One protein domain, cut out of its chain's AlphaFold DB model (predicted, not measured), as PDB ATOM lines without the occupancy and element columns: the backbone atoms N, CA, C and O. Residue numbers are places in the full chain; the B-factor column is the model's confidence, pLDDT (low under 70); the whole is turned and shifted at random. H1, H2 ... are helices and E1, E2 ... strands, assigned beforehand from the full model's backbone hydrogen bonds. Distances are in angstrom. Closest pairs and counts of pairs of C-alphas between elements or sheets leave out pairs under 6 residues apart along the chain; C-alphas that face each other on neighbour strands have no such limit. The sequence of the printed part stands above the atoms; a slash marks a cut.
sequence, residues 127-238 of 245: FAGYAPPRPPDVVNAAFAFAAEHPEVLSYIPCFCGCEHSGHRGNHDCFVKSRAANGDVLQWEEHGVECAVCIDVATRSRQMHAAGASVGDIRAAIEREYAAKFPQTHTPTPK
ATOM      1  N   PHE A 127     142.379 115.632 138.141       93.31
ATOM      2  CA  PHE A 127     142.893 114.260 138.169       93.31
ATOM      3  C   PHE A 127     142.484 113.566 139.478       93.31
ATOM      4  O   PHE A 127     142.924 113.974 140.553       93.31
ATOM      5  N   ALA A 128     141.712 112.480 139.381       83.31
ATOM      6  CA  ALA A 128     141.120 111.728 140.497       83.31
ATOM      7  C   ALA A 128     142.111 110.971 141.427       83.31
ATOM      8  O   ALA A 128     141.749 110.010 142.103       83.31
ATOM      9  N   GLY A 129     143.383 111.380 141.486       84.94
ATOM     10  CA  GLY A 129     144.402 110.819 142.387       84.94
ATOM     11  C   GLY A 129     145.001 109.472 141.961       84.94
ATOM     12  O   GLY A 129     145.900 108.968 142.633       84.94
ATOM     13  N   TYR A 130     144.558 108.909 140.837       86.69
ATOM     14  CA  TYR A 130     145.113 107.705 140.218       86.69
ATOM     15  C   TYR A 130     145.526 107.965 138.759       86.69
ATOM     16  O   TYR A 130     145.300 109.044 138.213       86.69
ATOM     17  N   ALA A 131     146.202 106.997 138.131       90.19
ATOM     18  CA  ALA A 131     146.716 107.160 136.773       90.19
ATOM     19  C   ALA A 131     145.571 107.168 135.731       90.19
ATOM     20  O   ALA A 131     144.837 106.179 135.656       90.19
ATOM     21  N   PRO A 132     145.427 108.223 134.904       94.12
ATOM     22  CA  PRO A 132     144.433 108.262 133.830       94.12
ATOM     23  C   PRO A 132     144.707 107.194 132.748       94.12
ATOM     24  O   PRO A 132     145.840 106.725 132.608       94.12
ATOM     25  N   PRO A 133     143.713 106.836 131.910       96.69
ATOM     26  CA  PRO A 133     143.853 105.795 130.879       96.69
ATOM     27  C   PRO A 133     144.791 106.175 129.717       96.69
ATOM     28  O   PRO A 133     145.031 105.370 128.808       96.69
ATOM     29  N   ARG A 134     145.284 107.417 129.696       97.62
ATOM     30  CA  ARG A 134     146.209 107.979 128.708       97.62
ATOM     31  C   ARG A 134     147.266 108.821 129.430       97.62
ATOM     32  O   ARG A 134     146.968 109.329 130.507       97.62
ATOM     33  N   PRO A 135     148.477 108.991 128.867       97.38
ATOM     34  CA  PRO A 135     149.514 109.830 129.466       97.38
ATOM     35  C   PRO A 135     148.992 111.238 129.824       97.38
ATOM     36  O   PRO A 135     148.212 111.793 129.044       97.38
ATOM     37  N   PRO A 136     149.388 111.838 130.967       95.69
ATOM     38  CA  PRO A 136     148.822 113.111 131.422       95.69
ATOM     39  C   PRO A 136     148.945 114.262 130.413       95.69
ATOM     40  O   PRO A 136     148.055 115.101 130.335       95.69
ATOM     41  N   ASP A 137     149.999 114.292 129.597       97.25
ATOM     42  CA  ASP A 137     150.176 115.256 128.505       97.25
ATOM     43  C   ASP A 137     149.139 115.083 127.380       97.25
ATOM     44  O   ASP A 137     148.638 116.076 126.850       97.25
ATOM     45  N   VAL A 138     148.750 113.842 127.069       98.38
ATOM     46  CA  VAL A 138     147.680 113.532 126.106       98.38
ATOM     47  C   VAL A 138     146.318 113.954 126.660       98.38
ATOM     48  O   VAL A 138     145.531 114.554 125.928       98.38
ATOM     49  N   VAL A 139     146.063 113.714 127.952       98.12
ATOM     50  CA  VAL A 139     144.844 114.192 128.634       98.12
ATOM     51  C   VAL A 139     144.789 115.722 128.601       98.12
ATOM     52  O   VAL A 139     143.826 116.286 128.084       98.12
ATOM     53  N   ASN A 140     145.853 116.399 129.041       97.94
ATOM     54  CA  ASN A 140     145.959 117.860 129.011       97.94
ATOM     55  C   ASN A 140     145.708 118.427 127.601       97.94
ATOM     56  O   ASN A 140     144.975 119.402 127.450       97.94
ATOM     57  N   ALA A 141     146.266 117.800 126.559       98.62
ATOM     58  CA  ALA A 141     146.070 118.223 125.173       98.62
ATOM     59  C   ALA A 141     144.634 118.003 124.655       98.62
ATOM     60  O   ALA A 141     144.176 118.780 123.816       98.62
ATOM     61  N   ALA A 142     143.923 116.973 125.128       98.75
ATOM     62  CA  ALA A 142     142.517 116.744 124.792       98.75
ATOM     63  C   ALA A 142     141.600 117.788 125.453       98.75
ATOM     64  O   ALA A 142     140.785 118.404 124.769       98.75
ATOM     65  N   PHE A 143     141.795 118.053 126.748       98.69
ATOM     66  CA  PHE A 143     141.065 119.088 127.489       98.69
ATOM     67  C   PHE A 143     141.324 120.497 126.937       98.69
ATOM     68  O   PHE A 143     140.379 121.260 126.735       98.69
ATOM     69  N   ALA A 144     142.582 120.833 126.624       98.69
ATOM     70  CA  ALA A 144     142.924 122.103 125.984       98.69
ATOM     71  C   ALA A 144     142.245 122.241 124.611       98.69
ATOM     72  O   ALA A 144     141.615 123.260 124.346       98.69
ATOM     73  N   PHE A 145     142.270 121.197 123.774       98.88
ATOM     74  CA  PHE A 145     141.583 121.219 122.479       98.88
ATOM     75  C   PHE A 145     140.060 121.353 122.620       98.88
ATOM     76  O   PHE A 145     139.441 122.081 121.852       98.88
ATOM     77  N   ALA A 146     139.445 120.728 123.626       98.75
ATOM     78  CA  ALA A 146     138.018 120.897 123.901       98.75
ATOM     79  C   ALA A 146     137.652 122.297 124.422       98.75
ATOM     80  O   ALA A 146     136.551 122.784 124.151       98.75
ATOM     81  N   ALA A 147     138.559 122.959 125.145       98.75
ATOM     82  CA  ALA A 147     138.402 124.352 125.546       98.75
ATOM     83  C   ALA A 147     138.548 125.312 124.356       98.75
ATOM     84  O   ALA A 147     137.670 126.158 124.164       98.75
ATOM     85  N   GLU A 148     139.611 125.134 123.566       98.75
ATOM     86  CA  GLU A 148     140.040 126.050 122.504       98.75
ATOM     87  C   GLU A 148     139.322 125.856 121.162       98.75
ATOM     88  O   GLU A 148     139.237 126.819 120.409       98.75
ATOM     89  N   HIS A 149     138.773 124.669 120.873       98.75
ATOM     90  CA  HIS A 149     138.125 124.350 119.591       98.75
ATOM     91  C   HIS A 149     136.689 123.795 119.727       98.75
ATOM     92  O   HIS A 149     136.398 122.666 119.294       98.75
ATOM     93  N   PRO A 150     135.754 124.549 120.342       98.38
ATOM     94  CA  PRO A 150     134.352 124.147 120.421       98.38
ATOM     95  C   PRO A 150     133.692 124.011 119.038       98.38
ATOM     96  O   PRO A 150     132.865 123.120 118.844       98.38
ATOM     97  N   GLU A 151     134.109 124.803 118.047       98.38
ATOM     98  CA  GLU A 151     133.651 124.722 116.653       98.38
ATOM     99  C   GLU A 151     133.984 123.390 115.968       98.38
ATOM    100  O   GLU A 151     133.344 123.025 114.981       98.38
ATOM    101  N   VAL A 152     134.954 122.642 116.506       98.69
ATOM    102  CA  VAL A 152     135.269 121.282 116.065       98.69
ATOM    103  C   VAL A 152     134.523 120.268 116.931       98.69
ATOM    104  O   VAL A 152     133.648 119.556 116.433       98.69
ATOM    105  N   LEU A 153     134.846 120.181 118.228       98.75
ATOM    106  CA  LEU A 153     134.417 119.048 119.060       98.75
ATOM    107  C   LEU A 153     132.917 119.012 119.379       98.75
ATOM    108  O   LEU A 153     132.412 117.938 119.717       98.75
ATOM    109  N   SER A 154     132.179 120.119 119.244       98.56
ATOM    110  CA  SER A 154     130.715 120.088 119.379       98.56
ATOM    111  C   SER A 154     130.030 119.325 118.234       98.56
ATOM    112  O   SER A 154     128.913 118.846 118.423       98.56
ATOM    113  N   TYR A 155     130.697 119.144 117.085       98.69
ATOM    114  CA  TYR A 155     130.190 118.374 115.939       98.69
ATOM    115  C   TYR A 155     130.796 116.965 115.801       98.69
ATOM    116  O   TYR A 155     130.365 116.203 114.926       98.69
ATOM    117  N   ILE A 156     131.754 116.581 116.653       98.75
ATOM    118  CA  ILE A 156     132.349 115.235 116.656       98.75
ATOM    119  C   ILE A 156     131.606 114.333 117.656       98.75
ATOM    120  O   ILE A 156     131.524 114.691 118.831       98.75
ATOM    121  N   PRO A 157     131.079 113.164 117.245       98.19
ATOM    122  CA  PRO A 157     130.441 112.234 118.169       98.19
ATOM    123  C   PRO A 157     131.456 111.486 119.041       98.19
ATOM    124  O   PRO A 157     132.543 111.131 118.582       98.19
ATOM    125  N   CYS A 158     131.077 111.205 120.288       97.94
ATOM    126  CA  CYS A 158     131.764 110.251 121.159       97.94
ATOM    127  C   CYS A 158     131.005 108.915 121.176       97.94
ATOM    128  O   CYS A 158     129.795 108.910 120.974       97.94
ATOM    129  N   PHE A 159     131.702 107.802 121.423       97.75
ATOM    130  CA  PHE A 159     131.167 106.436 121.275       97.75
ATOM    131  C   PHE A 159     131.158 105.609 122.574       97.75
ATOM    132  O   PHE A 159     130.919 104.403 122.549       97.75
ATOM    133  N   CYS A 160     131.444 106.236 123.719       96.31
ATOM    134  CA  CYS A 160     131.629 105.550 125.003       96.31
ATOM    135  C   CYS A 160     130.340 105.246 125.789       96.31
ATOM    136  O   CYS A 160     130.434 104.656 126.862       96.31
ATOM    137  N   GLY A 161     129.165 105.658 125.301       95.50
ATOM    138  CA  GLY A 161     127.889 105.543 126.018       95.50
ATOM    139  C   GLY A 161     127.456 106.814 126.765       95.50
ATOM    140  O   GLY A 161     126.336 106.879 127.268       95.50
ATOM    141  N   CYS A 162     128.297 107.856 126.830       96.19
ATOM    142  CA  CYS A 162     128.019 109.076 127.600       96.19
ATOM    143  C   CYS A 162     126.775 109.871 127.151       96.19
ATOM    144  O   CYS A 162     126.374 110.809 127.843       96.19
ATOM    145  N   GLU A 163     126.122 109.507 126.042       95.19
ATOM    146  CA  GLU A 163     124.781 109.999 125.712       95.19
ATOM    147  C   GLU A 163     123.760 109.737 126.829       95.19
ATOM    148  O   GLU A 163     122.894 110.581 127.062       95.19
ATOM    149  N   HIS A 164     123.903 108.645 127.594       93.12
ATOM    150  CA  HIS A 164     123.042 108.374 128.753       93.12
ATOM    151  C   HIS A 164     123.227 109.396 129.889       93.12
ATOM    152  O   HIS A 164     122.352 109.546 130.738       93.12
ATOM    153  N   SER A 165     124.362 110.105 129.907       93.25
ATOM    154  CA  SER A 165     124.664 111.210 130.827       93.25
ATOM    155  C   SER A 165     124.286 112.579 130.244       93.25
ATOM    156  O   SER A 165     124.552 113.605 130.864       93.25
ATOM    157  N   GLY A 166     123.670 112.617 129.057       94.88
ATOM    158  CA  GLY A 166     123.249 113.846 128.383       94.88
ATOM    159  C   GLY A 166     124.330 114.527 127.539       94.88
ATOM    160  O   GLY A 166     124.129 115.672 127.132       94.88
ATOM    161  N   HIS A 167     125.458 113.860 127.256       97.25
ATOM    162  CA  HIS A 167     126.478 114.408 126.357       97.25
ATOM    163  C   HIS A 167     125.982 114.376 124.907       97.25
ATOM    164  O   HIS A 167     125.551 113.340 124.397       97.25
ATOM    165  N   ARG A 168     126.084 115.513 124.219       97.12
ATOM    166  CA  ARG A 168     125.628 115.718 122.836       97.12
ATOM    167  C   ARG A 168     126.748 115.519 121.825       97.12
ATOM    168  O   ARG A 168     126.467 115.218 120.670       97.12
ATOM    169  N   GLY A 169     128.003 115.658 122.242       97.75
ATOM    170  CA  GLY A 169     129.198 115.495 121.412       97.75
ATOM    171  C   GLY A 169     130.460 115.327 122.254       97.75
ATOM    172  O   GLY A 169     130.414 115.339 123.485       97.75
ATOM    173  N   ASN A 170     131.607 115.181 121.595       98.62
ATOM    174  CA  ASN A 170     132.890 114.969 122.260       98.62
ATOM    175  C   ASN A 170     133.344 116.193 123.081       98.62
ATOM    176  O   ASN A 170     134.040 116.008 124.068       98.62
ATOM    177  N   HIS A 171     132.892 117.410 122.758       98.75
ATOM    178  CA  HIS A 171     133.119 118.613 123.584       98.75
ATOM    179  C   HIS A 171     132.538 118.492 125.002       98.75
ATOM    180  O   HIS A 171     133.257 118.725 125.975       98.75
ATOM    181  N   ASP A 172     131.282 118.041 125.121       98.56
ATOM    182  CA  ASP A 172     130.594 117.871 126.412       98.56
ATOM    183  C   ASP A 172     131.306 116.847 127.311       98.56
ATOM    184  O   ASP A 172     131.178 116.891 128.528       98.56
ATOM    185  N   CYS A 173     132.106 115.946 126.725       98.25
ATOM    186  CA  CYS A 173     132.906 114.988 127.484       98.25
ATOM    187  C   CYS A 173     134.001 115.649 128.325       98.25
ATOM    188  O   CYS A 173     134.478 115.012 129.256       98.25
ATOM    189  N   PHE A 174     134.403 116.882 128.009       98.69
ATOM    190  CA  PHE A 174     135.470 117.599 128.709       98.69
ATOM    191  C   PHE A 174     134.978 118.871 129.390       98.69
ATOM    192  O   PHE A 174     135.491 119.216 130.451       98.69
ATOM    193  N   VAL A 175     134.018 119.594 128.804       98.62
ATOM    194  CA  VAL A 175     133.594 120.917 129.289       98.62
ATOM    195  C   VAL A 175     132.182 120.862 129.860       98.62
ATOM    196  O   VAL A 175     131.206 120.761 129.122       98.62
ATOM    197  N   LYS A 176     132.073 121.021 131.182       97.88
ATOM    198  CA  LYS A 176     130.798 121.018 131.908       97.88
ATOM    199  C   LYS A 176     130.095 122.374 131.870       97.88
ATOM    200  O   LYS A 176     128.869 122.437 131.792       97.88
ATOM    201  N   SER A 177     130.848 123.472 131.954       98.00
ATOM    202  CA  SER A 177     130.284 124.823 131.851       98.00
ATOM    203  C   SER A 177     131.289 125.870 131.374       98.00
ATOM    204  O   SER A 177     132.500 125.764 131.591       98.00
ATOM    205  N   ARG A 178     130.751 126.916 130.738       98.25
ATOM    206  CA  ARG A 178     131.480 128.095 130.264       98.25
ATOM    207  C   ARG A 178     130.856 129.380 130.809       98.25
ATOM    208  O   ARG A 178     129.671 129.409 131.137       98.25
ATOM    209  N   ALA A 179     131.661 130.429 130.910       97.94
ATOM    210  CA  ALA A 179     131.230 131.791 131.180       97.94
ATOM    211  C   ALA A 179     130.625 132.435 129.920       97.94
ATOM    212  O   ALA A 179     130.758 131.921 128.810       97.94
ATOM    213  N   ALA A 180     129.987 133.599 130.080       95.62
ATOM    214  CA  ALA A 180     129.345 134.321 128.977       95.62
ATOM    215  C   ALA A 180     130.318 134.775 127.868       95.62
ATOM    216  O   ALA A 180     129.888 135.035 126.750       95.62
ATOM    217  N   ASN A 181     131.619 134.862 128.163       95.81
ATOM    218  CA  ASN A 181     132.675 135.165 127.192       95.81
ATOM    219  C   ASN A 181     133.251 133.915 126.496       95.81
ATOM    220  O   ASN A 181     134.202 134.058 125.738       95.81
ATOM    221  N   GLY A 182     132.733 132.714 126.776       97.44
ATOM    222  CA  GLY A 182     133.222 131.447 126.226       97.44
ATOM    223  C   GLY A 182     134.246 130.706 127.093       97.44
ATOM    224  O   GLY A 182     134.455 129.515 126.857       97.44
ATOM    225  N   ASP A 183     134.842 131.334 128.116       98.56
ATOM    226  CA  ASP A 183     135.863 130.689 128.958       98.56
ATOM    227  C   ASP A 183     135.301 129.485 129.718       98.56
ATOM    228  O   ASP A 183     134.211 129.548 130.283       98.56
ATOM    229  N   VAL A 184     136.060 128.394 129.783       98.69
ATOM    230  CA  VAL A 184     135.739 127.235 130.616       98.69
ATOM    231  C   VAL A 184     135.782 127.634 132.087       98.69
ATOM    232  O   VAL A 184     136.803 128.103 132.597       98.69
ATOM    233  N   LEU A 185     134.664 127.390 132.772       98.19
ATOM    234  CA  LEU A 185     134.538 127.546 134.219       98.19
ATOM    235  C   LEU A 185     134.736 126.215 134.939       98.19
ATOM    236  O   LEU A 185     135.393 126.182 135.976       98.19
ATOM    237  N   GLN A 186     134.151 125.133 134.419       98.25
ATOM    238  CA  GLN A 186     134.191 123.804 135.030       98.25
ATOM    239  C   GLN A 186     134.415 122.727 133.969       98.25
ATOM    240  O   GLN A 186     133.792 122.736 132.902       98.25
ATOM    241  N   TRP A 187     135.273 121.772 134.308       98.31
ATOM    242  CA  TRP A 187     135.505 120.563 133.531       98.31
ATOM    243  C   TRP A 187     134.455 119.490 133.828       98.31
ATOM    244  O   TRP A 187     133.813 119.502 134.881       98.31
ATOM    245  N   GLU A 188     134.287 118.570 132.887       97.19
ATOM    246  CA  GLU A 188     133.537 117.335 133.071       97.19
ATOM    247  C   GLU A 188     134.507 116.206 133.449       97.19
ATOM    248  O   GLU A 188     135.467 115.924 132.730       97.19
ATOM    249  N   GLU A 189     134.256 115.581 134.600       93.75
ATOM    250  CA  GLU A 189     135.124 114.564 135.208       93.75
ATOM    251  C   GLU A 189     135.234 113.329 134.307       93.75
ATOM    252  O   GLU A 189     136.308 112.752 134.138       93.75
ATOM    253  N   HIS A 190     134.133 112.973 133.637       92.25
ATOM    254  CA  HIS A 190     134.074 111.814 132.746       92.25
ATOM    255  C   HIS A 190     135.149 111.836 131.636       92.25
ATOM    256  O   HIS A 190     135.604 110.780 131.189       92.25
ATOM    257  N   GLY A 191     135.590 113.020 131.198       94.69
ATOM    258  CA  GLY A 191     136.652 113.177 130.199       94.69
ATOM    259  C   GLY A 191     138.053 112.830 130.698       94.69
ATOM    260  O   GLY A 191     138.912 112.495 129.882       94.69
ATOM    261  N   VAL A 192     138.292 112.884 132.013       95.38
ATOM    262  CA  VAL A 192     139.583 112.539 132.637       95.38
ATOM    263  C   VAL A 192     139.806 111.026 132.596       95.38
ATOM    264  O   VAL A 192     140.918 110.554 132.350       95.38
ATOM    265  N   GLU A 193     138.730 110.266 132.801       94.00
ATOM    266  CA  GLU A 193     138.760 108.819 133.024       94.00
ATOM    267  C   GLU A 193     138.411 107.996 131.768       94.00
ATOM    268  O   GLU A 193     138.675 106.792 131.718       94.00
ATOM    269  N   CYS A 194     137.844 108.613 130.722       97.31
ATOM    270  CA  CYS A 194     137.369 107.892 129.539       97.31
ATOM    271  C   CYS A 194     138.368 107.895 128.366       97.31
ATOM    272  O   CYS A 194     138.492 108.866 127.616       97.31
ATOM    273  N   ALA A 195     139.012 106.745 128.138       97.50
ATOM    274  CA  ALA A 195     139.960 106.536 127.037       97.50
ATOM    275  C   ALA A 195     139.388 106.912 125.655       97.50
ATOM    276  O   ALA A 195     140.062 107.573 124.872       97.50
ATOM    277  N   VAL A 196     138.135 106.532 125.372       97.81
ATOM    278  CA  VAL A 196     137.478 106.795 124.078       97.81
ATOM    279  C   VAL A 196     137.252 108.293 123.865       97.81
ATOM    280  O   VAL A 196     137.495 108.783 122.764       97.81
ATOM    281  N   CYS A 197     136.855 109.039 124.904       98.25
ATOM    282  CA  CYS A 197     136.717 110.496 124.819       98.25
ATOM    283  C   CYS A 197     138.048 111.145 124.416       98.25
ATOM    284  O   CYS A 197     138.081 111.941 123.473       98.25
ATOM    285  N   ILE A 198     139.132 110.770 125.106       98.69
ATOM    286  CA  ILE A 198     140.487 111.302 124.909       98.69
ATOM    287  C   ILE A 198     141.043 110.923 123.528       98.69
ATOM    288  O   ILE A 198     141.650 111.768 122.866       98.69
ATOM    289  N   ASP A 199     140.818 109.692 123.064       98.56
ATOM    290  CA  ASP A 199     141.289 109.230 121.754       98.56
ATOM    291  C   ASP A 199     140.557 109.944 120.605       98.56
ATOM    292  O   ASP A 199     141.205 110.413 119.665       98.56
ATOM    293  N   VAL A 200     139.230 110.111 120.703       98.69
ATOM    294  CA  VAL A 200     138.428 110.872 119.726       98.69
ATOM    295  C   VAL A 200     138.873 112.336 119.672       98.69
ATOM    296  O   VAL A 200     139.100 112.862 118.576       98.69
ATOM    297  N   ALA A 201     139.080 112.983 120.823       98.81
ATOM    298  CA  ALA A 201     139.583 114.357 120.887       98.81
ATOM    299  C   ALA A 201     141.000 114.475 120.305       98.81
ATOM    300  O   ALA A 201     141.276 115.362 119.497       98.81
ATOM    301  N   THR A 202     141.891 113.542 120.653       98.88
ATOM    302  CA  THR A 202     143.276 113.501 120.162       98.88
ATOM    303  C   THR A 202     143.326 113.320 118.649       98.88
ATOM    304  O   THR A 202     144.069 114.032 117.968       98.88
ATOM    305  N   ARG A 203     142.513 112.412 118.102       98.75
ATOM    306  CA  ARG A 203     142.427 112.175 116.659       98.75
ATOM    307  C   ARG A 203     141.835 113.377 115.923       98.75
ATOM    308  O   ARG A 203     142.365 113.772 114.883       98.75
ATOM    309  N   SER A 204     140.810 114.004 116.498       98.81
ATOM    310  CA  SER A 204     140.200 115.228 115.964       98.81
ATOM    311  C   SER A 204     141.191 116.391 115.934       98.81
ATOM    312  O   SER A 204     141.346 117.029 114.895       98.81
ATOM    313  N   ARG A 205     141.949 116.595 117.020       98.81
ATOM    314  CA  ARG A 205     143.033 117.585 117.122       98.81
ATOM    315  C   ARG A 205     144.109 117.382 116.058       98.81
ATOM    316  O   ARG A 205     144.512 118.343 115.410       98.81
ATOM    317  N   GLN A 206     144.564 116.144 115.857       98.81
ATOM    318  CA  GLN A 206     145.558 115.814 114.828       98.81
ATOM    319  C   GLN A 206     145.059 116.146 113.418       98.81
ATOM    320  O   GLN A 206     145.807 116.700 112.616       98.81
ATOM    321  N   MET A 207     143.807 115.805 113.108       98.69
ATOM    322  CA  MET A 207     143.230 116.063 111.789       98.69
ATOM    323  C   MET A 207     142.938 117.553 111.564       98.69
ATOM    324  O   MET A 207     143.228 118.060 110.484       98.69
ATOM    325  N   HIS A 208     142.454 118.268 112.582       98.62
ATOM    326  CA  HIS A 208     142.270 119.720 112.528       98.62
ATOM    327  C   HIS A 208     143.603 120.454 112.313       98.62
ATOM    328  O   HIS A 208     143.711 121.288 111.418       98.62
ATOM    329  N   ALA A 209     144.660 120.068 113.040       98.19
ATOM    330  CA  ALA A 209     146.011 120.601 112.842       98.19
ATOM    331  C   ALA A 209     146.603 120.278 111.453       98.19
ATOM    332  O   ALA A 209     147.496 120.983 110.989       98.19
ATOM    333  N   ALA A 210     146.101 119.239 110.776       98.38
ATOM    334  CA  ALA A 210     146.431 118.910 109.389       98.38
ATOM    335  C   ALA A 210     145.538 119.629 108.351       98.38
ATOM    336  O   ALA A 210     145.643 119.342 107.159       98.38
ATOM    337  N   GLY A 211     144.660 120.545 108.779       97.75
ATOM    338  CA  GLY A 211     143.773 121.320 107.906       97.75
ATOM    339  C   GLY A 211     142.521 120.580 107.425       97.75
ATOM    340  O   GLY A 211     141.872 121.044 106.489       97.75
ATOM    341  N   ALA A 212     142.166 119.437 108.025       98.00
ATOM    342  CA  ALA A 212     140.940 118.722 107.671       98.00
ATOM    343  C   ALA A 212     139.686 119.514 108.078       98.00
ATOM    344  O   ALA A 212     139.643 120.129 109.148       98.00
ATOM    345  N   SER A 213     138.641 119.450 107.251       97.62
ATOM    346  CA  SER A 213     137.354 120.078 107.557       97.62
ATOM    347  C   SER A 213     136.648 119.373 108.724       97.62
ATOM    348  O   SER A 213     136.868 118.186 108.968       97.62
ATOM    349  N   VAL A 214     135.749 120.063 109.438       98.25
ATOM    350  CA  VAL A 214     134.984 119.446 110.545       98.25
ATOM    351  C   VAL A 214     134.144 118.261 110.045       98.25
ATOM    352  O   VAL A 214     134.020 117.250 110.741       98.25
ATOM    353  N   GLY A 215     133.640 118.335 108.807       98.06
ATOM    354  CA  GLY A 215     132.966 117.222 108.136       98.06
ATOM    355  C   GLY A 215     133.879 116.010 107.913       98.06
ATOM    356  O   GLY A 215     133.485 114.887 108.235       98.06
ATOM    357  N   ASP A 216     135.110 116.225 107.439       98.31
ATOM    358  CA  ASP A 216     136.090 115.153 107.204       98.31
ATOM    359  C   ASP A 216     136.590 114.521 108.506       98.31
ATOM    360  O   ASP A 216     136.720 113.296 108.590       98.31
ATOM    361  N   ILE A 217     136.833 115.344 109.535       98.62
ATOM    362  CA  ILE A 217     137.182 114.880 110.885       98.62
ATOM    363  C   ILE A 217     136.068 113.970 111.396       98.62
ATOM    364  O   ILE A 217     136.325 112.820 111.763       98.62
ATOM    365  N   ARG A 218     134.816 114.440 111.345       98.25
ATOM    366  CA  ARG A 218     133.663 113.650 111.774       98.25
ATOM    367  C   ARG A 218     133.548 112.338 111.000       98.25
ATOM    368  O   ARG A 218     133.404 111.290 111.623       98.25
ATOM    369  N   ALA A 219     133.626 112.375 109.671       97.88
ATOM    370  CA  ALA A 219     133.500 111.183 108.834       97.88
ATOM    371  C   ALA A 219     134.634 110.168 109.079       97.88
ATOM    372  O   ALA A 219     134.429 108.959 108.946       97.88
ATOM    373  N   ALA A 220     135.834 110.634 109.440       98.19
ATOM    374  CA  ALA A 220     136.938 109.764 109.832       98.19
ATOM    375  C   ALA A 220     136.716 109.112 111.204       98.19
ATOM    376  O   ALA A 220     136.914 107.904 111.322       98.19
ATOM    377  N   ILE A 221     136.250 109.878 112.194       98.31
ATOM    378  CA  ILE A 221     135.893 109.365 113.523       98.31
ATOM    379  C   ILE A 221     134.733 108.357 113.430       98.31
ATOM    380  O   ILE A 221     134.859 107.238 113.923       98.31
ATOM    381  N   GLU A 222     133.638 108.692 112.735       97.12
ATOM    382  CA  GLU A 222     132.500 107.779 112.525       97.12
ATOM    383  C   GLU A 222     132.967 106.450 111.894       97.12
ATOM    384  O   GLU A 222     132.621 105.377 112.388       97.12
ATOM    385  N   ARG A 223     133.836 106.500 110.874       96.81
ATOM    386  CA  ARG A 223     134.407 105.306 110.221       96.81
ATOM    387  C   ARG A 223     135.302 104.463 111.140       96.81
ATOM    388  O   ARG A 223     135.337 103.244 110.989       96.81
ATOM    389  N   GLU A 224     136.050 105.082 112.048       95.50
ATOM    390  CA  GLU A 224     137.005 104.388 112.924       95.50
ATOM    391  C   GLU A 224     136.344 103.741 114.156       95.50
ATOM    392  O   GLU A 224     136.834 102.713 114.651       95.50
ATOM    393  N   TYR A 225     135.241 104.320 114.644       95.44
ATOM    394  CA  TYR A 225     134.602 103.928 115.905       95.44
ATOM    395  C   TYR A 225     133.253 103.213 115.730       95.44
ATOM    396  O   TYR A 225     133.009 102.249 116.454       95.44
ATOM    397  N   ALA A 226     132.406 103.578 114.757       90.44
ATOM    398  CA  ALA A 226     131.032 103.053 114.684       90.44
ATOM    399  C   ALA A 226     130.950 101.521 114.527       90.44
ATOM    400  O   ALA A 226     130.061 100.891 115.086       90.44
ATOM    401  N   ALA A 227     131.904 100.890 113.832       89.56
ATOM    402  CA  ALA A 227     131.943  99.427 113.700       89.56
ATOM    403  C   ALA A 227     132.293  98.696 115.015       89.56
ATOM    404  O   ALA A 227     131.923  97.538 115.189       89.56
ATOM    405  N   LYS A 228     133.007  99.363 115.934       90.44
ATOM    406  CA  LYS A 228     133.357  98.843 117.271       90.44
ATOM    407  C   LYS A 228     132.255  99.136 118.296       90.44
ATOM    408  O   LYS A 228     132.096  98.388 119.254       90.44
ATOM    409  N   PHE A 229     131.507 100.215 118.072       89.88
ATOM    410  CA  PHE A 229     130.506 100.780 118.975       89.88
ATOM    411  C   PHE A 229     129.166 101.001 118.238       89.88
ATOM    412  O   PHE A 229     128.721 102.137 118.081       89.88
ATOM    413  N   PRO A 230     128.510  99.933 117.739       81.88
ATOM    414  CA  PRO A 230     127.405 100.048 116.779       81.88
ATOM    415  C   PRO A 230     126.093 100.594 117.357       81.88
ATOM    416  O   PRO A 230     125.150 100.797 116.598       81.88
ATOM    417  N   GLN A 231     125.999 100.771 118.679       84.69
ATOM    418  CA  GLN A 231     124.788 101.211 119.389       84.69
ATOM    419  C   GLN A 231     125.044 102.359 120.379       84.69
ATOM    420  O   GLN A 231     124.101 102.834 121.000       84.69
ATOM    421  N   THR A 232     126.295 102.797 120.543       89.25
ATOM    422  CA  THR A 232     126.679 103.836 121.506       89.25
ATOM    423  C   THR A 232     127.330 104.984 120.757       89.25
ATOM    424  O   THR A 232     128.496 104.903 120.366       89.25
ATOM    425  N   HIS A 233     126.570 106.051 120.527       94.38
ATOM    426  CA  HIS A 233     127.129 107.323 120.092       94.38
ATOM    427  C   HIS A 233     126.300 108.502 120.602       94.38
ATOM    428  O   HIS A 233     125.072 108.446 120.666       94.38
ATOM    429  N   THR A 234     126.971 109.617 120.878       96.75
ATOM    430  CA  THR A 234     126.296 110.875 121.208       96.75
ATOM    431  C   THR A 234     125.405 111.348 120.051       96.75
ATOM    432  O   THR A 234     125.780 111.159 118.886       96.75
ATOM    433  N   PRO A 235     124.236 111.969 120.317       96.75
ATOM    434  CA  PRO A 235     123.269 112.407 119.300       96.75
ATOM    435  C   PRO A 235     123.733 113.680 118.568       96.75
ATOM    436  O   PRO A 235     123.016 114.669 118.456       96.75
ATOM    437  N   THR A 236     124.976 113.678 118.094       97.44
ATOM    438  CA  THR A 236     125.699 114.865 117.647       97.44
ATOM    439  C   THR A 236     125.202 115.328 116.277       97.44
ATOM    440  O   THR A 236     125.359 114.567 115.312       97.44
ATOM    441  N   PRO A 237     124.695 116.568 116.136       96.94
ATOM    442  CA  PRO A 237     124.306 117.150 114.850       96.94
ATOM    443  C   PRO A 237     125.455 117.134 113.839       96.94
ATOM    444  O   PRO A 237     126.626 117.176 114.226       96.94
ATOM    445  N   LYS A 238     125.151 117.080 112.539       96.12
ATOM    446  CA  LYS A 238     126.177 117.282 111.502       96.12
ATOM    447  C   LYS A 238     126.647 118.751 111.527       96.12
ATOM    448  O   LYS A 238     125.837 119.624 111.840       96.12
TER     449      LYS A 238
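Overview. This is residues 127 to 238 of the 245 residues of an uncharacterized protein of Acidobacteria bacterium (UniProt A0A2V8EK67). Helix H5 forms the core of a rounded body, with H1 crossing it on one side and H6 folding back beside it on the other; a small hairpin of two strands, E1 and E2, sits by the later part of H1. The short helix H2 packs on H5, the short helix H4 meets the beginning of H5 only at the corner by their link, H3 lies out on a loop away from the other helices, and the last stretch, residues 226 to 238, folds back after H6. The printed part has 112 residues, with six named helices and two named strands in the order H1, H2, H3, E1, E2, H4, H5, H6; the sheet, E1 - E2, is antiparallel and the class is mostly helix. It is compact, with a radius of gyration of the C-alphas of 13.0 A and spans of 33 by 30 by 26 A.

Along the chain. H1, residues 136 to 148, begins at C-alpha 136 at (148.822, 113.111, 131.422) and is 18.0 A long. H2 is residues 150 to 153, 5.3 A, and H3 is residues 162 to 165, 5.1 A. E1, residues 175 to 178, measures 7.5 A, and E2, residues 184 to 187, measures 7.3 A. H4, residues 190 to 193, spans 5.6 A. H5, residues 195 to 209, is the longest helix at 20.9 A and begins at C-alpha 195 at (139.960, 106.536, 127.037). H6, residues 214 to 225, is 16.4 A long and ends at C-alpha 225 at (134.602, 103.928, 115.905).

Arrangement. H5 is the hub, touching four helices. H1 touches it at a steep tilt of 62 degrees, the same way, with the C-alphas of Ala 142 and Ala 201 closest at 5.4 A. H6 touches H5, closest at the C-alphas of Ser 204 and Ile 217, 5.9 A; they run opposite ways as a helical hairpin at 36 degrees, only just a steep tilt. H2 touches H5, closest at the C-alphas of Leu 153 and Ala 201, 7.2 A. H4 and H5 only just touch, with 3 pairs of C-alphas within 8 A, only at the corner by their link; Gly 191 and Cys 197 have the closest C-alphas, 6.0 A, and H5 does this with residues 197 to 198 alone. H3 touches no helix. E1 and E2 form an antiparallel hairpin, 159 degrees between directions, with N 176 and O 186 at 3.0 A and N 185 and O 177 at 3.0 A, within hydrogen-bond range. The closest C-alphas of H1 and E2 are those of Ala 147 and Val 184, 6.4 A. Every O i to N i+4 pair is within hydrogen-bond range in H1, H5 and H6; H2, H3 and H4 are too short for such a pair.

Size, cuts and confidence. The two C-alphas farthest apart are those of Asn 181 and Ala 227, 38.2 A. The printed part has no cut, and no link between its named elements is long. Residues 226 to 238 hold no named element, and their C-alphas lie 10 to 18 A from the mean of all C-alphas. The mean pLDDT of the printed part is 96.5, and no printed residue is under 70.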